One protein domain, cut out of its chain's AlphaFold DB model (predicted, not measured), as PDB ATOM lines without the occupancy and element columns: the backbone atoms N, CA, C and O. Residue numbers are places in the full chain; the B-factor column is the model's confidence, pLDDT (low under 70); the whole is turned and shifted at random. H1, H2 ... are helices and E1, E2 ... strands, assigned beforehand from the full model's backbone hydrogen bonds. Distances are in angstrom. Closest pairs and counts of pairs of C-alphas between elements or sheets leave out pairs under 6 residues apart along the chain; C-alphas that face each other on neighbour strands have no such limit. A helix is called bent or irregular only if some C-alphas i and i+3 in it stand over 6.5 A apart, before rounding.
ATOM      1  N   LYS A  15     -23.924 -18.712 -37.986       87.44
ATOM      2  CA  LYS A  15     -22.677 -19.269 -38.538       87.44
ATOM      3  C   LYS A  15     -21.489 -19.101 -37.584       87.44
ATOM      4  O   LYS A  15     -20.732 -20.048 -37.389       87.44
ATOM      5  N   ARG A  16     -21.330 -17.918 -36.977       85.88
ATOM      6  CA  ARG A  16     -20.258 -17.649 -36.003       85.88
ATOM      7  C   ARG A  16     -20.443 -18.451 -34.722       85.88
ATOM      8  O   ARG A  16     -19.469 -18.997 -34.220       85.88
ATOM      9  N   ARG A  17     -21.681 -18.589 -34.244       90.88
ATOM     10  CA  ARG A  17     -22.010 -19.439 -33.096       90.88
ATOM     11  C   ARG A  17     -21.625 -20.895 -33.362       90.88
ATOM     12  O   ARG A  17     -20.864 -21.459 -32.590       90.88
ATOM     13  N   THR A  18     -22.057 -21.484 -34.479       92.56
ATOM     14  CA  THR A  18     -21.692 -22.869 -34.829       92.56
ATOM     15  C   THR A  18     -20.176 -23.059 -34.945       92.56
ATOM     16  O   THR A  18     -19.647 -24.082 -34.514       92.56
ATOM     17  N   ALA A  19     -19.452 -22.077 -35.493       91.44
ATOM     18  CA  ALA A  19     -17.992 -22.120 -35.538       91.44
ATOM     19  C   ALA A  19     -17.364 -22.068 -34.134       91.44
ATOM     20  O   ALA A  19     -16.466 -22.856 -33.850       91.44
ATOM     21  N   ALA A  20     -17.864 -21.205 -33.245       93.06
ATOM     22  CA  ALA A  20     -17.403 -21.113 -31.862       93.06
ATOM     23  C   ALA A  20     -17.676 -22.405 -31.073       93.06
ATOM     24  O   ALA A  20     -16.791 -22.886 -30.373       93.06
ATOM     25  N   GLU A  21     -18.850 -23.017 -31.230       95.25
ATOM     26  CA  GLU A  21     -19.191 -24.295 -30.590       95.25
ATOM     27  C   GLU A  21     -18.313 -25.453 -31.093       95.25
ATOM     28  O   GLU A  21     -17.952 -26.349 -30.327       95.25
ATOM     29  N   ARG A  22     -17.950 -25.459 -32.382       95.56
ATOM     30  CA  ARG A  22     -16.980 -26.422 -32.931       95.56
ATOM     31  C   ARG A  22     -15.579 -26.182 -32.380       95.56
ATOM     32  O   ARG A  22     -14.928 -27.141 -31.980       95.56
ATOM     33  N   LEU A  23     -15.152 -24.920 -32.332       95.31
ATOM     34  CA  LEU A  23     -13.865 -24.533 -31.760       95.31
ATOM     35  C   LEU A  23     -13.768 -24.975 -30.298       95.31
ATOM     36  O   LEU A  23     -12.750 -25.533 -29.912       95.31
ATOM     37  N   PHE A  24     -14.828 -24.785 -29.506       96.81
ATOM     38  CA  PHE A  24     -14.860 -25.223 -28.111       96.81
ATOM     39  C   PHE A  24     -14.532 -26.709 -27.994       96.81
ATOM     40  O   PHE A  24     -13.642 -27.091 -27.245       96.81
ATOM     41  N   ARG A  25     -15.224 -27.544 -28.778       96.00
ATOM     42  CA  ARG A  25     -15.025 -28.997 -28.750       96.00
ATOM     43  C   ARG A  25     -13.599 -29.390 -29.135       96.00
ATOM     44  O   ARG A  25     -13.066 -30.309 -28.531       96.00
ATOM     45  N   SER A  26     -12.968 -28.684 -30.078       96.56
ATOM     46  CA  SER A  26     -11.579 -28.974 -30.460       96.56
ATOM     47  C   SER A  26     -10.554 -28.548 -29.410       96.56
ATOM     48  O   SER A  26      -9.558 -29.238 -29.241       96.56
ATOM     49  N   VAL A  27     -10.784 -27.436 -28.701       96.00
ATOM     50  CA  VAL A  27      -9.848 -26.933 -27.672       96.00
ATOM     51  C   VAL A  27     -10.215 -27.383 -26.254       96.00
ATOM     52  O   VAL A  27      -9.568 -26.985 -25.288       96.00
ATOM     53  N   ARG A  28     -11.251 -28.218 -26.108       95.94
ATOM     54  CA  ARG A  28     -11.769 -28.691 -24.818       95.94
ATOM     55  C   ARG A  28     -10.672 -29.274 -23.914       95.94
ATOM     56  O   ARG A  28     -10.625 -28.839 -22.768       95.94
ATOM     57  N   PRO A  29      -9.776 -30.174 -24.371       96.19
ATOM     58  CA  PRO A  29      -8.755 -30.745 -23.488       96.19
ATOM     59  C   PRO A  29      -7.835 -29.689 -22.852       96.19
ATOM     60  O   PRO A  29      -7.592 -29.729 -21.648       96.19
ATOM     61  N   GLU A  30      -7.398 -28.699 -23.637       96.00
ATOM     62  CA  GLU A  30      -6.564 -27.586 -23.159       96.00
ATOM     63  C   GLU A  30      -7.332 -26.697 -22.169       96.00
ATOM     64  O   GLU A  30      -6.811 -26.287 -21.129       96.00
ATOM     65  N   LEU A  31      -8.607 -26.423 -22.456       96.00
ATOM     66  CA  LEU A  31      -9.466 -25.652 -21.561       96.00
ATOM     67  C   LEU A  31      -9.700 -26.358 -20.225       96.00
ATOM     68  O   LEU A  31      -9.702 -25.691 -19.194       96.00
ATOM     69  N   GLU A  32      -9.895 -27.674 -20.224       95.12
ATOM     70  CA  GLU A  32     -10.066 -28.460 -19.001       95.12
ATOM     71  C   GLU A  32      -8.798 -28.464 -18.140       95.12
ATOM     72  O   GLU A  32      -8.878 -28.338 -16.919       95.12
ATOM     73  N   GLU A  33      -7.619 -28.566 -18.757       93.75
ATOM     74  CA  GLU A  33      -6.344 -28.456 -18.045       93.75
ATOM     75  C   GLU A  33      -6.170 -27.065 -17.432       93.75
ATOM     76  O   GLU A  33      -5.907 -26.929 -16.234       93.75
ATOM     77  N   ARG A  34      -6.426 -26.018 -18.222       93.38
ATOM     78  CA  ARG A  34      -6.402 -24.640 -17.732       93.38
ATOM     79  C   ARG A  34      -7.426 -24.411 -16.622       93.38
ATOM     80  O   ARG A  34      -7.135 -23.692 -15.671       93.38
ATOM     81  N   PHE A  35      -8.608 -25.017 -16.726       93.19
ATOM     82  CA  PHE A  35      -9.613 -24.980 -15.673       93.19
ATOM     83  C   PHE A  35      -9.066 -25.607 -14.400       93.19
ATOM     84  O   PHE A  35      -9.107 -24.949 -13.373       93.19
ATOM     85  N   ARG A  36      -8.502 -26.822 -14.456       89.81
ATOM     86  CA  ARG A  36      -7.916 -27.496 -13.283       89.81
ATOM     87  C   ARG A  36      -6.826 -26.658 -12.611       89.81
ATOM     88  O   ARG A  36      -6.770 -26.624 -11.389       89.81
ATOM     89  N   ALA A  37      -6.018 -25.934 -13.385       88.44
ATOM     90  CA  ALA A  37      -4.979 -25.051 -12.852       88.44
ATOM     91  C   ALA A  37      -5.523 -23.778 -12.165       88.44
ATOM     92  O   ALA A  37      -4.845 -23.185 -11.323       88.44
ATOM     93  N   LEU A  38      -6.718 -23.321 -12.552       87.38
ATOM     94  CA  LEU A  38      -7.350 -22.115 -12.007       87.38
ATOM     95  C   LEU A  38      -8.392 -22.430 -10.927       87.38
ATOM     96  O   LEU A  38      -8.581 -21.641 -10.004       87.38
ATOM     97  N   ALA A  39      -9.059 -23.574 -11.039       80.56
ATOM     98  CA  ALA A  39     -10.061 -24.049 -10.107       80.56
ATOM     99  C   ALA A  39      -9.430 -24.300  -8.734       80.56
ATOM    100  O   ALA A  39      -8.296 -24.754  -8.614       80.56
ATOM    101  N   GLY A  40     -10.159 -23.951  -7.677       69.19
ATOM    102  CA  GLY A  40      -9.657 -24.041  -6.305       69.19
ATOM    103  C   GLY A  40      -8.790 -22.861  -5.848       69.19
ATOM    104  O   GLY A  40      -8.578 -22.736  -4.645       69.19
ATOM    105  N   ARG A  41      -8.374 -21.941  -6.740       72.38
ATOM    106  CA  ARG A  41      -7.697 -20.692  -6.324       72.38
ATOM    107  C   ARG A  41      -8.576 -19.804  -5.443       72.38
ATOM    108  O   ARG A  41      -8.067 -19.170  -4.528       72.38
ATOM    109  N   ASP A  42      -9.886 -19.826  -5.670       61.09
ATOM    110  CA  ASP A  42     -10.849 -19.022  -4.909       61.09
ATOM    111  C   ASP A  42     -11.302 -19.681  -3.589       61.09
ATOM    112  O   ASP A  42     -12.158 -19.127  -2.899       61.09
ATOM    113  N   GLY A  43     -10.775 -20.861  -3.222       55.62
ATOM    114  CA  GLY A  43     -10.993 -21.477  -1.901       55.62
ATOM    115  C   GLY A  43     -12.454 -21.793  -1.546       55.62
ATOM    116  O   GLY A  43     -12.788 -21.918  -0.371       55.62
ATOM    117  N   LYS A  44     -13.349 -21.877  -2.541       68.31
ATOM    118  CA  LYS A  44     -14.770 -22.185  -2.338       68.31
ATOM    119  C   LYS A  44     -15.056 -23.656  -2.628       68.31
ATOM    120  O   LYS A  44     -14.699 -24.110  -3.715       68.31
ATOM    121  N   PRO A  45     -15.792 -24.369  -1.761       70.69
ATOM    122  CA  PRO A  45     -16.343 -23.916  -0.477       70.69
ATOM    123  C   PRO A  45     -15.262 -23.730   0.600       70.69
ATOM    124  O   PRO A  45     -14.280 -24.467   0.611       70.69
ATOM    125  N   ALA A  46     -15.456 -22.757   1.497       76.00
ATOM    126  CA  ALA A  46     -14.495 -22.450   2.559       76.00
ATOM    127  C   ALA A  46     -14.222 -23.677   3.447       76.00
ATOM    128  O   ALA A  46     -15.121 -24.481   3.694       76.00
ATOM    129  N   GLY A  47     -12.977 -23.820   3.905       76.44
ATOM    130  CA  GLY A  47     -12.540 -24.964   4.715       76.44
ATOM    131  C   GLY A  47     -12.302 -26.253   3.919       76.44
ATOM    132  O   GLY A  47     -11.888 -27.247   4.510       76.44
ATOM    133  N   LEU A  48     -12.514 -26.252   2.595       81.44
ATOM    134  CA  LEU A  48     -12.264 -27.397   1.719       81.44
ATOM    135  C   LEU A  48     -11.226 -27.067   0.646       81.44
ATOM    136  O   LEU A  48     -11.262 -26.017   0.004       81.44
ATOM    137  N   ARG A  49     -10.329 -28.018   0.398       84.19
ATOM    138  CA  ARG A  49      -9.390 -28.013  -0.719       84.19
ATOM    139  C   ARG A  49      -9.949 -28.865  -1.848       84.19
ATOM    140  O   ARG A  49     -10.451 -29.961  -1.619       84.19
ATOM    141  N   TRP A  50      -9.822 -28.373  -3.075       87.12
ATOM    142  CA  TRP A  50     -10.109 -29.159  -4.269       87.12
ATOM    143  C   TRP A  50      -8.991 -30.175  -4.478       87.12
ATOM    144  O   TRP A  50      -7.808 -29.821  -4.456       87.12
ATOM    145  N   VAL A  51      -9.365 -31.434  -4.665       85.38
ATOM    146  CA  VAL A  51      -8.417 -32.529  -4.892       85.38
ATOM    147  C   VAL A  51      -8.431 -32.935  -6.353       85.38
ATOM    148  O   VAL A  51      -7.379 -33.056  -6.971       85.38
ATOM    149  N   GLU A  52      -9.629 -33.093  -6.910       88.38
ATOM    150  CA  GLU A  52      -9.826 -33.593  -8.263       88.38
ATOM    151  C   GLU A  52     -11.072 -32.965  -8.892       88.38
ATOM    152  O   GLU A  52     -12.043 -32.638  -8.203       88.38
ATOM    153  N   VAL A  53     -11.039 -32.803 -10.216       91.69
ATOM    154  CA  VAL A  53     -12.187 -32.389 -11.026       91.69
ATOM    155  C   VAL A  53     -12.303 -33.323 -12.218       91.69
ATOM    156  O   VAL A  53     -11.407 -33.371 -13.065       91.69
ATOM    157  N   GLN A  54     -13.437 -34.006 -12.308       92.88
ATOM    158  CA  GLN A  54     -13.772 -34.891 -13.413       92.88
ATOM    159  C   GLN A  54     -14.822 -34.223 -14.294       92.88
ATOM    160  O   GLN A  54     -15.903 -33.876 -13.822       92.88
ATOM    161  N   PHE A  55     -14.503 -34.037 -15.573       93.88
ATOM    162  CA  PHE A  55     -15.440 -33.528 -16.570       93.88
ATOM    163  C   PHE A  55     -16.236 -34.681 -17.169       93.88
ATOM    164  O   PHE A  55     -15.676 -35.734 -17.472       93.88
ATOM    165  N   SER A  56     -17.533 -34.481 -17.384       90.62
ATOM    166  CA  SER A  56     -18.393 -35.492 -17.998       90.62
ATOM    167  C   SER A  56     -19.407 -34.865 -18.951       90.62
ATOM    168  O   SER A  56     -19.703 -33.674 -18.885       90.62
ATOM    169  N   GLY A  57     -19.908 -35.671 -19.888       91.00
ATOM    170  CA  GLY A  57     -20.959 -35.264 -20.820       91.00
ATOM    171  C   GLY A  57     -20.548 -34.235 -21.881       91.00
ATOM    172  O   GLY A  57     -19.366 -33.957 -22.121       91.00
ATOM    173  N   GLU A  58     -21.576 -33.701 -22.541       93.50
ATOM    174  CA  GLU A  58     -21.482 -32.681 -23.587       93.50
ATOM    175  C   GLU A  58     -21.671 -31.266 -23.012       93.50
ATOM    176  O   GLU A  58     -22.386 -31.090 -22.024       93.50
ATOM    177  N   PRO A  59     -21.060 -30.237 -23.629       94.88
ATOM    178  CA  PRO A  59     -21.269 -28.852 -23.233       94.88
ATOM    179  C   PRO A  59     -22.678 -28.355 -23.571       94.88
ATOM    180  O   PRO A  59     -23.143 -28.487 -24.708       94.88
ATOM    181  N   THR A  60     -23.290 -27.644 -22.627       96.06
ATOM    182  CA  THR A  60     -24.470 -26.809 -22.876       96.06
ATOM    183  C   THR A  60     -24.022 -25.388 -23.199       96.06
ATOM    184  O   THR A  60     -23.316 -24.754 -22.417       96.06
ATOM    185  N   PHE A  61     -24.421 -24.868 -24.359       94.88
ATOM    186  CA  PHE A  61     -24.075 -23.510 -24.786       94.88
ATOM    187  C   PHE A  61     -25.199 -22.529 -24.468       94.88
ATOM    188  O   PHE A  61     -26.352 -22.759 -24.839       94.88
ATOM    189  N   VAL A  62     -24.851 -21.402 -23.853       94.38
ATOM    190  CA  VAL A  62     -25.800 -20.367 -23.431       94.38
ATOM    191  C   VAL A  62     -25.313 -18.985 -23.852       94.38
ATOM    192  O   VAL A  62     -24.118 -18.708 -23.870       94.38
ATOM    193  N   THR A  63     -26.238 -18.105 -24.233       91.12
ATOM    194  CA  THR A  63     -25.932 -16.684 -24.446       91.12
ATOM    195  C   THR A  63     -26.298 -15.911 -23.187       91.12
ATOM    196  O   THR A  63     -27.467 -15.893 -22.807       91.12
ATOM    197  N   ALA A  64     -25.310 -15.293 -22.548       89.31
ATOM    198  CA  ALA A  64     -25.503 -14.433 -21.389       89.31
ATOM    199  C   ALA A  64     -26.203 -13.107 -21.784       89.31
ATOM    200  O   ALA A  64     -26.210 -12.743 -22.968       89.31
ATOM    201  N   PRO A  65     -26.785 -12.360 -20.824       86.62
ATOM    202  CA  PRO A  65     -27.442 -11.075 -21.082       86.62
ATOM    203  C   PRO A  65     -26.576 -10.058 -21.824       86.62
ATOM    204  O   PRO A  65     -27.085  -9.301 -22.648       86.62
ATOM    205  N   ASP A  66     -25.265 -10.072 -21.570       83.88
ATOM    206  CA  ASP A  66     -24.269  -9.208 -22.216       83.88
ATOM    207  C   ASP A  66     -23.946  -9.621 -23.669       83.88
ATOM    208  O   ASP A  66     -23.095  -9.014 -24.317       83.88
ATOM    209  N   GLY A  67     -24.619 -10.648 -24.199       84.06
ATOM    210  CA  GLY A  67     -24.423 -11.170 -25.550       84.06
ATOM    211  C   GLY A  67     -23.266 -12.163 -25.679       84.06
ATOM    212  O   GLY A  67     -23.048 -12.693 -26.774       84.06
ATOM    213  N   ARG A  68     -22.540 -12.450 -24.590       88.75
ATOM    214  CA  ARG A  68     -21.434 -13.412 -24.582       88.75
ATOM    215  C   ARG A  68     -21.947 -14.841 -24.720       88.75
ATOM    216  O   ARG A  68     -22.971 -15.206 -24.147       88.75
ATOM    217  N   LEU A  69     -21.222 -15.661 -25.477       93.56
ATOM    218  CA  LEU A  69     -21.476 -17.096 -25.562       93.56
ATOM    219  C   LEU A  69     -20.648 -17.816 -24.495       93.56
ATOM    220  O   LEU A  69     -19.420 -17.761 -24.536       93.56
ATOM    221  N   ASP A  70     -21.315 -18.517 -23.590       95.38
ATOM    222  CA  ASP A  70     -20.690 -19.345 -22.564       95.38
ATOM    223  C   ASP A  70     -20.957 -20.834 -22.857       95.38
ATOM    224  O   ASP A  70     -21.972 -21.206 -23.453       95.38
ATOM    225  N   ALA A  71     -20.015 -21.690 -22.464       96.75
ATOM    226  CA  ALA A  71     -20.128 -23.142 -22.497       96.75
ATOM    227  C   ALA A  71     -20.098 -23.680 -21.065       96.75
ATOM    228  O   ALA A  71     -19.246 -23.297 -20.259       96.75
ATOM    229  N   LEU A  72     -21.044 -24.560 -20.768       96.44
ATOM    230  CA  LEU A  72     -21.300 -25.120 -19.450       96.44
ATOM    231  C   LEU A  72     -21.051 -26.622 -19.492       96.44
ATOM    232  O   LEU A  72     -21.732 -27.330 -20.233       96.44
ATOM    233  N   LEU A  73     -20.078 -27.102 -18.718       95.56
ATOM    234  CA  LEU A  73     -19.768 -28.532 -18.639       95.56
ATOM    235  C   LEU A  73     -20.150 -29.092 -17.274       95.56
ATOM    236  O   LEU A  73     -19.731 -28.518 -16.265       95.56
ATOM    237  N   PRO A  74     -20.858 -30.232 -17.224       94.75
ATOM    238  CA  PRO A  74     -20.964 -31.008 -16.002       94.75
ATOM    239  C   PRO A  74     -19.575 -31.397 -15.492       94.75
ATOM    240  O   PRO A  74     -18.725 -31.889 -16.242       94.75
ATOM    241  N   VAL A  75     -19.364 -31.196 -14.196       93.50
ATOM    242  CA  VAL A  75     -18.184 -31.684 -13.491       93.50
ATOM    243  C   VAL A  75     -18.572 -32.327 -12.171       93.50
ATOM    244  O   VAL A  75     -19.555 -31.949 -11.533       93.50
ATOM    245  N   VAL A  76     -17.754 -33.274 -11.736       92.38
ATOM    246  CA  VAL A  76     -17.756 -33.791 -10.371       92.38
ATOM    247  C   VAL A  76     -16.470 -33.328  -9.707       92.38
ATOM    248  O   VAL A  76     -15.380 -33.536 -10.237       92.38
ATOM    249  N   VAL A  77     -16.603 -32.662  -8.563       90.38
ATOM    250  CA  VAL A  77     -15.474 -32.120  -7.804       90.38
ATOM    251  C   VAL A  77     -15.297 -32.918  -6.523       90.38
ATOM    252  O   VAL A  77     -16.251 -33.078  -5.758       90.38
ATOM    253  N   GLN A  78     -14.075 -33.383  -6.276       89.62
ATOM    254  CA  GLN A  78     -13.691 -34.043  -5.035       89.62
ATOM    255  C   GLN A  78     -12.985 -33.066  -4.096       89.62
ATOM    256  O   GLN A  78     -12.134 -32.272  -4.513       89.62
ATOM    257  N   PHE A  79     -13.333 -33.158  -2.814       88.31
ATOM    258  CA  PHE A  79     -12.864 -32.260  -1.767       88.31
ATOM    259  C   PHE A  79     -12.149 -33.003  -0.651       88.31
ATOM    260  O   PHE A  79     -12.479 -34.143  -0.323       88.31
ATOM    261  N   GLU A  80     -11.234 -32.289  -0.010       86.38
ATOM    262  CA  GLU A  80     -10.661 -32.658   1.274       86.38
ATOM    263  C   GLU A  80     -10.799 -31.502   2.266       86.38
ATOM    264  O   GLU A  80     -10.545 -30.352   1.896       86.38
ATOM    265  N   PRO A  81     -11.164 -31.778   3.529       85.12
ATOM    266  CA  PRO A  81     -11.091 -30.785   4.588       85.12
ATOM    267  C   PRO A  81      -9.676 -30.230   4.746       85.12
ATOM    268  O   PRO A  81      -8.700 -30.981   4.761       85.12
ATOM    269  N   ILE A  82      -9.576 -28.914   4.893       83.88
ATOM    270  CA  ILE A  82      -8.337 -28.249   5.294       83.88
ATOM    271  C   ILE A  82      -8.211 -28.384   6.820       83.88
ATOM    272  O   ILE A  82      -9.188 -28.086   7.507       83.88
ATOM    273  N   PRO A  83      -7.050 -28.795   7.367       80.94
ATOM    274  CA  PRO A  83      -6.822 -28.807   8.812       80.94
ATOM    275  C   PRO A  83      -6.955 -27.410   9.439       80.94
ATOM    276  O   PRO A  83      -6.429 -26.433   8.910       80.94
ATOM    277  N   GLY A  84      -7.636 -27.319  10.579       79.38
ATOM    278  CA  GLY A  84      -8.091 -26.069  11.188       79.38
ATOM    279  C   GLY A  84      -9.297 -25.423  10.484       79.38
ATOM    280  O   GLY A  84      -9.629 -24.280  10.789       79.38
ATOM    281  N   GLY A  85      -9.932 -26.112   9.529       71.44
ATOM    282  CA  GLY A  85     -11.009 -25.594   8.677       71.44
ATOM    283  C   GLY A  85     -12.415 -25.709   9.272       71.44
ATOM    284  O   GLY A  85     -13.360 -25.182   8.683       71.44
ATOM    285  N   GLY A  86     -12.564 -26.388  10.413       76.88
ATOM    286  CA  GLY A  86     -13.822 -26.523  11.157       76.88
ATOM    287  C   GLY A  86     -14.835 -27.495  10.541       76.88
ATOM    288  O   GLY A  86     -16.004 -27.483  10.919       76.88
ATOM    289  N   VAL A  87     -14.414 -28.313   9.574       77.88
ATOM    290  CA  VAL A  87     -15.265 -29.253   8.815       77.88
ATOM    291  C   VAL A  87     -14.630 -30.641   8.652       77.88
ATOM    292  O   VAL A  87     -15.120 -31.468   7.887       77.88
ATOM    293  N   GLU A  88     -13.540 -30.917   9.363       78.75
ATOM    294  CA  GLU A  88     -12.743 -32.141   9.258       78.75
ATOM    295  C   GLU A  88     -13.517 -33.388   9.680       78.75
ATOM    296  O   GLU A  88     -13.367 -34.443   9.061       78.75
ATOM    297  N   GLU A  89     -14.365 -33.246  10.698       77.06
ATOM    298  CA  GLU A  89     -15.201 -34.320  11.245       77.06
ATOM    299  C   GLU A  89     -16.523 -34.496  10.480       77.06
ATOM    300  O   GLU A  89     -17.261 -35.459  10.691       77.06
ATOM    301  N   VAL A  90     -16.840 -33.588   9.551       77.88
ATOM    302  CA  VAL A  90     -18.071 -33.670   8.765       77.88
ATOM    303  C   VAL A  90     -17.852 -34.649   7.616       77.88
ATOM    304  O   VAL A  90     -17.242 -34.314   6.607       77.88
ATOM    305  N   ASN A  91     -18.419 -35.854   7.706       73.56
ATOM    306  CA  ASN A  91     -18.310 -36.866   6.642       73.56
ATOM    307  C   ASN A  91     -18.730 -36.339   5.252       73.56
ATOM    308  O   ASN A  91     -18.107 -36.663   4.241       73.56
ATOM    309  N   ALA A  92     -19.730 -35.451   5.193       77.31
ATOM    310  CA  ALA A  92     -20.181 -34.814   3.951       77.31
ATOM    311  C   ALA A  92     -19.158 -33.841   3.319       77.31
ATOM    312  O   ALA A  92     -19.323 -33.428   2.167       77.31
ATOM    313  N   ALA A  93     -18.098 -33.464   4.041       77.75
ATOM    314  CA  ALA A  93     -17.014 -32.627   3.535       77.75
ATOM    315  C   ALA A  93     -16.128 -33.355   2.512       77.75
ATOM    316  O   ALA A  93     -15.498 -32.701   1.685       77.75
ATOM    317  N   ARG A  94     -16.108 -34.694   2.546       82.25
ATOM    318  CA  ARG A  94     -15.318 -35.549   1.641       82.25
ATOM    319  C   ARG A  94     -16.129 -36.115   0.475       82.25
ATOM    320  O   ARG A  94     -15.563 -36.747  -0.411       82.25
ATOM    321  N   LEU A  95     -17.448 -35.915   0.471       86.19
ATOM    322  CA  LEU A  95     -18.304 -36.418  -0.600       86.19
ATOM    323  C   LEU A  95     -18.087 -35.607  -1.888       86.19
ATOM    324  O   LEU A  95     -18.104 -34.370  -1.828       86.19
ATOM    325  N   PRO A  96     -17.926 -36.268  -3.051       87.31
ATOM    326  CA  PRO A  96     -17.884 -35.585  -4.335       87.31
ATOM    327  C   PRO A  96     -19.165 -34.788  -4.581       87.31
ATOM    328  O   PRO A  96     -20.258 -35.214  -4.199       87.31
ATOM    329  N   ARG A  97     -19.044 -33.631  -5.236       88.69
ATOM    330  CA  ARG A  97     -20.193 -32.771  -5.553       88.69
ATOM    331  C   ARG A  97     -20.293 -32.528  -7.041       88.69
ATOM    332  O   ARG A  97     -19.307 -32.172  -7.685       88.69
ATOM    333  N   SER A  98     -21.509 -32.649  -7.553       90.25
ATOM    334  CA  SER A  98     -21.837 -32.209  -8.902       90.25
ATOM    335  C   SER A  98     -21.816 -30.685  -8.978       90.25
ATOM    336  O   SER A  98     -22.333 -29.977  -8.104       90.25
ATOM    337  N   ALA A  99     -21.210 -30.178 -10.040       91.38
ATOM    338  CA  ALA A  99     -21.152 -28.765 -10.351       91.38
ATOM    339  C   ALA A  99     -21.110 -28.559 -11.868       91.38
ATOM    340  O   ALA A  99     -21.052 -29.509 -12.649       91.38
ATOM    341  N   VAL A 100     -21.120 -27.296 -12.282       94.00
ATOM    342  CA  VAL A 100     -20.998 -26.903 -13.685       94.00
ATOM    343  C   VAL A 100     -19.811 -25.967 -13.852       94.00
ATOM    344  O   VAL A 100     -19.787 -24.884 -13.268       94.00
ATOM    345  N   ALA A 101     -18.827 -26.381 -14.645       94.31
ATOM    346  CA  ALA A 101     -17.699 -25.546 -15.040       94.31
ATOM    347  C   ALA A 101     -18.118 -24.575 -16.148       94.31
ATOM    348  O   ALA A 101     -18.764 -24.975 -17.119       94.31
ATOM    349  N   LEU A 102     -17.730 -23.305 -16.004       94.38
ATOM    350  CA  LEU A 102     -18.061 -22.245 -16.952       94.38
ATOM    351  C   LEU A 102     -16.836 -21.839 -17.777       94.38
ATOM    352  O   LEU A 102     -15.757 -21.532 -17.251       94.38
ATOM    353  N   PHE A 103     -17.048 -21.780 -19.085       95.81
ATOM    354  CA  PHE A 103     -16.098 -21.296 -20.075       95.81
ATOM    355  C   PHE A 103     -16.748 -20.185 -20.885       95.81
ATOM    356  O   PHE A 103     -17.926 -20.273 -21.217       95.81
ATOM    357  N   HIS A 104     -15.983 -19.159 -21.235       94.56
ATOM    358  CA  HIS A 104     -16.493 -18.000 -21.957       94.56
ATOM    359  C   HIS A 104     -15.810 -17.837 -23.308       94.56
ATOM    360  O   HIS A 104     -14.583 -17.934 -23.426       94.56
ATOM    361  N   HIS A 105     -16.605 -17.560 -24.336       94.75
ATOM    362  CA  HIS A 105     -16.108 -17.212 -25.659       94.75
ATOM    363  C   HIS A 105     -15.812 -15.719 -25.722       94.75
ATOM    364  O   HIS A 105     -16.624 -14.879 -25.329       94.75
ATOM    365  N   ARG A 106     -14.644 -15.380 -26.258       90.75
ATOM    366  CA  ARG A 106     -14.301 -14.023 -26.661       90.75
ATOM    367  C   ARG A 106     -14.293 -13.973 -28.185       90.75
ATOM    368  O   ARG A 106     -13.438 -14.621 -28.802       90.75
ATOM    369  N   PRO A 107     -15.218 -13.229 -28.810       84.88
ATOM    370  CA  PRO A 107     -15.216 -13.081 -30.254       84.88
ATOM    371  C   PRO A 107     -13.936 -12.389 -30.723       84.88
ATOM    372  O   PRO A 107     -13.374 -11.543 -30.025       84.88
ATOM    373  N   ALA A 108     -13.484 -12.748 -31.923       83.00
ATOM    374  CA  ALA A 108     -12.377 -12.048 -32.552       83.00
ATOM    375  C   ALA A 108     -12.758 -10.579 -32.821       83.00
ATOM    376  O   ALA A 108     -13.913 -10.298 -33.171       83.00
ATOM    377  N   PRO A 109     -11.799  -9.644 -32.705       82.69
ATOM    378  CA  PRO A 109     -11.995  -8.272 -33.153       82.69
ATOM    379  C   PRO A 109     -12.407  -8.211 -34.628       82.69
ATOM    380  O   PRO A 109     -12.039  -9.075 -35.424       82.69
ATOM    381  N   TRP A 110     -13.115  -7.150 -35.023       75.00
ATOM    382  CA  TRP A 110     -13.587  -6.980 -36.404       75.00
ATOM    383  C   TRP A 110     -12.449  -6.991 -37.439       75.00
ATOM    384  O   TRP A 110     -12.633  -7.508 -38.539       75.00
ATOM    385  N   TRP A 111     -11.263  -6.488 -37.077       76.31
ATOM    386  CA  TRP A 111     -10.077  -6.478 -37.940       76.31
ATOM    387  C   TRP A 111      -9.446  -7.870 -38.113       76.31
ATOM    388  O   TRP A 111      -8.731  -8.111 -39.080       76.31
ATOM    389  N   ALA A 112      -9.757  -8.812 -37.220       80.75
ATOM    390  CA  ALA A 112      -9.353 -10.214 -37.286       80.75
ATOM    391  C   ALA A 112     -10.549 -11.112 -37.638       80.75
ATOM    392  O   ALA A 112     -10.712 -12.192 -37.074       80.75
ATOM    393  N   SER A 113     -11.409 -10.668 -38.560       71.62
ATOM    394  CA  SER A 113     -12.656 -11.366 -38.918       71.62
ATOM    395  C   SER A 113     -12.463 -12.796 -39.446       71.62
ATOM    396  O   SER A 113     -13.416 -13.576 -39.444       71.62
ATOM    397  N   TRP A 114     -11.242 -13.138 -39.870       74.19
ATOM    398  CA  TRP A 114     -10.818 -14.482 -40.267       74.19
ATOM    399  C   TRP A 114     -10.648 -15.445 -39.077       74.19
ATOM    400  O   TRP A 114     -10.671 -16.658 -39.270       74.19
ATOM    401  N   SER A 115     -10.499 -14.930 -37.852       79.69
ATOM    402  CA  SER A 115     -10.368 -15.729 -36.633       79.69
ATOM    403  C   SER A 115     -11.736 -16.075 -36.038       79.69
ATOM    404  O   SER A 115     -12.654 -15.256 -35.985       79.69
ATOM    405  N   ALA A 116     -11.867 -17.300 -35.526       74.50
ATOM    406  CA  ALA A 116     -13.071 -17.785 -34.848       74.50
ATOM    407  C   ALA A 116     -13.223 -17.257 -33.400       74.50
ATOM    408  O   ALA A 116     -14.175 -17.617 -32.698       74.50
ATOM    409  N   GLY A 117     -12.311 -16.387 -32.952       88.44
ATOM    410  CA  GLY A 117     -12.214 -15.940 -31.566       88.44
ATOM    411  C   GLY A 117     -11.462 -16.945 -30.699       88.44
ATOM    412  O   GLY A 117     -10.754 -17.812 -31.206       88.44
ATOM    413  N   MET A 118     -11.609 -16.821 -29.386       92.69
ATOM    414  CA  MET A 118     -10.954 -17.707 -28.425       92.69
ATOM    415  C   MET A 118     -11.906 -18.100 -27.308       92.69
ATOM    416  O   MET A 118     -12.787 -17.333 -26.924       92.69
ATOM    417  N   TRP A 119     -11.696 -19.286 -26.758       96.25
ATOM    418  CA  TRP A 119     -12.340 -19.708 -25.524       96.25
ATOM    419  C   TRP A 119     -11.397 -19.514 -24.346       96.25
ATOM    420  O   TRP A 119     -10.177 -19.576 -24.489       96.25
ATOM    421  N   GLY A 120     -11.966 -19.273 -23.173       94.81
ATOM    422  CA  GLY A 120     -11.212 -19.183 -21.937       94.81
ATOM    423  C   GLY A 120     -12.031 -19.628 -20.737       94.81
ATOM    424  O   GLY A 120     -13.222 -19.907 -20.832       94.81
ATOM    425  N   THR A 121     -11.366 -19.678 -19.592       94.12
ATOM    426  CA  THR A 121     -11.997 -19.912 -18.297       94.12
ATOM    427  C   THR A 121     -11.293 -19.092 -17.230       94.12
ATOM    428  O   THR A 121     -10.097 -18.810 -17.337       94.12
ATOM    429  N   GLY A 122     -12.057 -18.687 -16.219       89.75
ATOM    430  CA  GLY A 122     -11.534 -18.139 -14.970       89.75
ATOM    431  C   GLY A 122     -11.482 -19.163 -13.834       89.75
ATOM    432  O   GLY A 122     -11.195 -18.771 -12.715       89.75
ATOM    433  N   GLY A 123     -11.809 -20.439 -14.086       88.12
ATOM    434  CA  GLY A 123     -11.973 -21.449 -13.029       88.12
ATOM    435  C   GLY A 123     -13.315 -21.365 -12.287       88.12
ATOM    436  O   GLY A 123     -13.472 -21.972 -11.229       88.12
ATOM    437  N   ARG A 124     -14.296 -20.616 -12.818       88.94
ATOM    438  CA  ARG A 124     -15.621 -20.458 -12.196       88.94
ATOM    439  C   ARG A 124     -16.410 -21.764 -12.278       88.94
ATOM    440  O   ARG A 124     -16.566 -22.333 -13.359       88.94
ATOM    441  N   VAL A 125     -16.977 -22.169 -11.144       89.31
ATOM    442  CA  VAL A 125     -17.889 -23.309 -11.038       89.31
ATOM    443  C   VAL A 125     -19.211 -22.876 -10.411       89.31
ATOM    444  O   VAL A 125     -19.245 -21.993  -9.552       89.31
ATOM    445  N   LEU A 126     -20.296 -23.519 -10.825       88.31
ATOM    446  CA  LEU A 126     -21.624 -23.375 -10.239       88.31
ATOM    447  C   LEU A 126     -21.979 -24.691  -9.540       88.31
ATOM    448  O   LEU A 126     -22.270 -25.688 -10.196       88.31
ATOM    449  N   PHE A 127     -21.890 -24.713  -8.211       85.00
ATOM    450  CA  PHE A 127     -22.196 -25.900  -7.407       85.00
ATOM    451  C   PHE A 127     -23.689 -26.192  -7.348       85.00
ATOM    452  O   PHE A 127     -24.492 -25.266  -7.380       85.00
ATOM    453  N   ASN A 128     -24.041 -27.469  -7.168       81.56
ATOM    454  CA  ASN A 128     -25.421 -27.925  -6.969       81.56
ATOM    455  C   ASN A 128     -26.363 -27.573  -8.134       81.56
ATOM    456  O   ASN A 128     -27.565 -27.406  -7.941       81.56
ATOM    457  N   HIS A 129     -25.811 -27.461  -9.340       80.94
ATOM    458  CA  HIS A 129     -26.555 -27.177 -10.558       80.94
ATOM    459  C   HIS A 129     -26.292 -28.253 -11.609       80.94
ATOM    460  O   HIS A 129     -25.213 -28.847 -11.659       80.94
ATOM    461  N   THR A 130     -27.292 -28.479 -12.453       85.12
ATOM    462  CA  THR A 130     -27.137 -29.148 -13.752       85.12
ATOM    463  C   THR A 130     -26.788 -28.106 -14.822       85.12
ATOM    464  O   THR A 130     -27.014 -26.912 -14.592       85.12
ATOM    465  N   PRO A 131     -26.268 -28.494 -15.999       85.62
ATOM    466  CA  PRO A 131     -26.004 -27.544 -17.080       85.62
ATOM    467  C   PRO A 131     -27.225 -26.711 -17.487       85.62
ATOM    468  O   PRO A 131     -27.073 -25.539 -17.818       85.62
ATOM    469  N   GLU A 132     -28.430 -27.281 -17.434       85.06
ATOM    470  CA  GLU A 132     -29.687 -26.614 -17.796       85.06
ATOM    471  C   GLU A 132     -30.033 -25.520 -16.782       85.06
ATOM    472  O   GLU A 132     -30.196 -24.357 -17.146       85.06
ATOM    473  N   THR A 133     -30.046 -25.863 -15.492       87.25
ATOM    474  CA  THR A 133     -30.309 -24.890 -14.416       87.25
ATOM    475  C   THR A 133     -29.209 -23.827 -14.324       87.25
ATOM    476  O   THR A 133     -29.477 -22.661 -14.039       87.25
ATOM    477  N   ALA A 134     -27.956 -24.189 -14.618       86.50
ATOM    478  CA  ALA A 134     -26.860 -23.237 -14.743       86.50
ATOM    479  C   ALA A 134     -27.053 -22.288 -15.937       86.50
ATOM    480  O   ALA A 134     -26.792 -21.092 -15.807       86.50
ATOM    481  N   ALA A 135     -27.539 -22.790 -17.077       86.50
ATOM    482  CA  ALA A 135     -27.829 -21.972 -18.251       86.50
ATOM    483  C   ALA A 135     -28.904 -20.924 -17.948       86.50
ATOM    484  O   ALA A 135     -28.728 -19.764 -18.313       86.50
ATOM    485  N   GLU A 136     -29.965 -21.290 -17.226       87.56
ATOM    486  CA  GLU A 136     -31.002 -20.345 -16.790       87.56
ATOM    487  C   GLU A 136     -30.418 -19.210 -15.938       87.56
ATOM    488  O   GLU A 136     -30.707 -18.039 -16.181       87.56
ATOM    489  N   ARG A 137     -29.531 -19.530 -14.986       86.56
ATOM    490  CA  ARG A 137     -28.874 -18.518 -14.140       86.56
ATOM    491  C   ARG A 137     -27.970 -17.586 -14.936       86.56
ATOM    492  O   ARG A 137     -28.042 -16.372 -14.757       86.56
ATOM    493  N   VAL A 138     -27.152 -18.146 -15.829       84.56
ATOM    494  CA  VAL A 138     -26.268 -17.356 -16.695       84.56
ATOM    495  C   VAL A 138     -27.094 -16.450 -17.602       84.56
ATOM    496  O   VAL A 138     -26.781 -15.268 -17.716       84.56
ATOM    497  N   ALA A 139     -28.176 -16.965 -18.189       82.06
ATOM    498  CA  ALA A 139     -29.098 -16.198 -19.022       82.06
ATOM    499  C   ALA A 139     -29.865 -15.117 -18.240       82.06
ATOM    500  O   ALA A 139     -30.264 -14.122 -18.836       82.06
ATOM    501  N   ALA A 140     -30.045 -15.282 -16.927       81.88
ATOM    502  CA  ALA A 140     -30.626 -14.279 -16.034       81.88
ATOM    503  C   ALA A 140     -29.604 -13.244 -15.513       81.88
ATOM    504  O   ALA A 140     -30.001 -12.217 -14.969       81.88
ATOM    505  N   GLY A 141     -28.299 -13.478 -15.698       75.56
ATOM    506  CA  GLY A 141     -27.228 -12.569 -15.268       75.56
ATOM    507  C   GLY A 141     -26.758 -12.756 -13.821       75.56
ATOM    508  O   GLY A 141     -26.160 -11.836 -13.262       75.56
TER     509      GLY A 141
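What this domain is: This is residues 15 to 141 of the 142 residues of an uncharacterized protein of Alienimonas californiensis (UniProt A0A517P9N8). A long, strongly twisted antiparallel sheet, built on the paired long strands E3 and E4, lies between the bent helix H1 on one face and the short helix H2 on the other, and it curls round the arm H1b. The loops of residues 82 to 96 and 107 to 117 lie at opposite ends of this rod, which spans 55 by 26 by 23 A. The printed part has 127 residues with two named helices and six named strands in the order H1 E1 E2 E3 E4 E5 E6 H2, of mixed class. The sheet is branched, and E2 E3 E4 E5 form a meander, each strand the antiparallel neighbour of the one before. The whole is only just compact, close to loose, with a radius of gyration of the C-alphas of 16.2 A.

Where its parts are: H1, residues 15 to 38, begins at C-alpha 15 (-22.677, -19.269, -38.538). By its hydrogen bonds it was assigned as one helix, but it is bent: C-alphas 26 and 29 are 7.7 A apart. Its arms are H1a, residues 15 to 26, 16.8 A, and H1b, residues 29 to 38, 14.4 A. E1, residues 48 to 55, measures 19.5 A and bends by 59 degrees at residue 51. E2 is residues 60 to 63. E3, residues 69 to 81, measures 34.7 A from C-alpha 69 (-21.476, -17.096, -25.562) and bends by 60 degrees at residue 74. E4, residues 97 to 106, measures 28.8 A. E5 is residues 118 to 120 and E6 is residues 125 to 127. H2, residues 131 to 140, measures 14.1 A and ends at C-alpha 140 (-30.626, -14.279, -16.034).

How they stand to each other: E3 and E4 are an antiparallel hairpin, with N 75 and O 99 2.8 A apart, within hydrogen-bond range. E1 and E2 lie on one side of E3, with N 51 and O 78 at 2.9 A and N 62 and O 70 at 2.9 A. E5 and E6 lie on one side of E4, E3 on the other; N 104 and O 120 are 2.9 A apart, N 126 and O 100 2.8 A. H1a is on the sheet at a height of 9.5 A, over E4 and only just over E3, with 3 C-alphas falling on E3. H1b is on the same face, about perpendicular to H1a at 75 degrees; its closest C-alphas to E5 are those of Leu 31 and Gly 120, 6.7 A. H2 is on the sheet; its closest C-alphas to E2 are those of Ala 135 and Val 62, 5.8 A. H2 is apart from H1a and H1b. In H1a, H1b and H2 every O i to N i+4 pair is within hydrogen-bond range.

The domain as a whole: The two C-alphas farthest apart, those of Glu 89 and Trp 111, are 56.8 A apart. The printed part has no cut. The links E3 to E4 and E4 to E5 are long. The mean pLDDT of the printed part is 86.8; residues 40 and 42 to 44 are under 70.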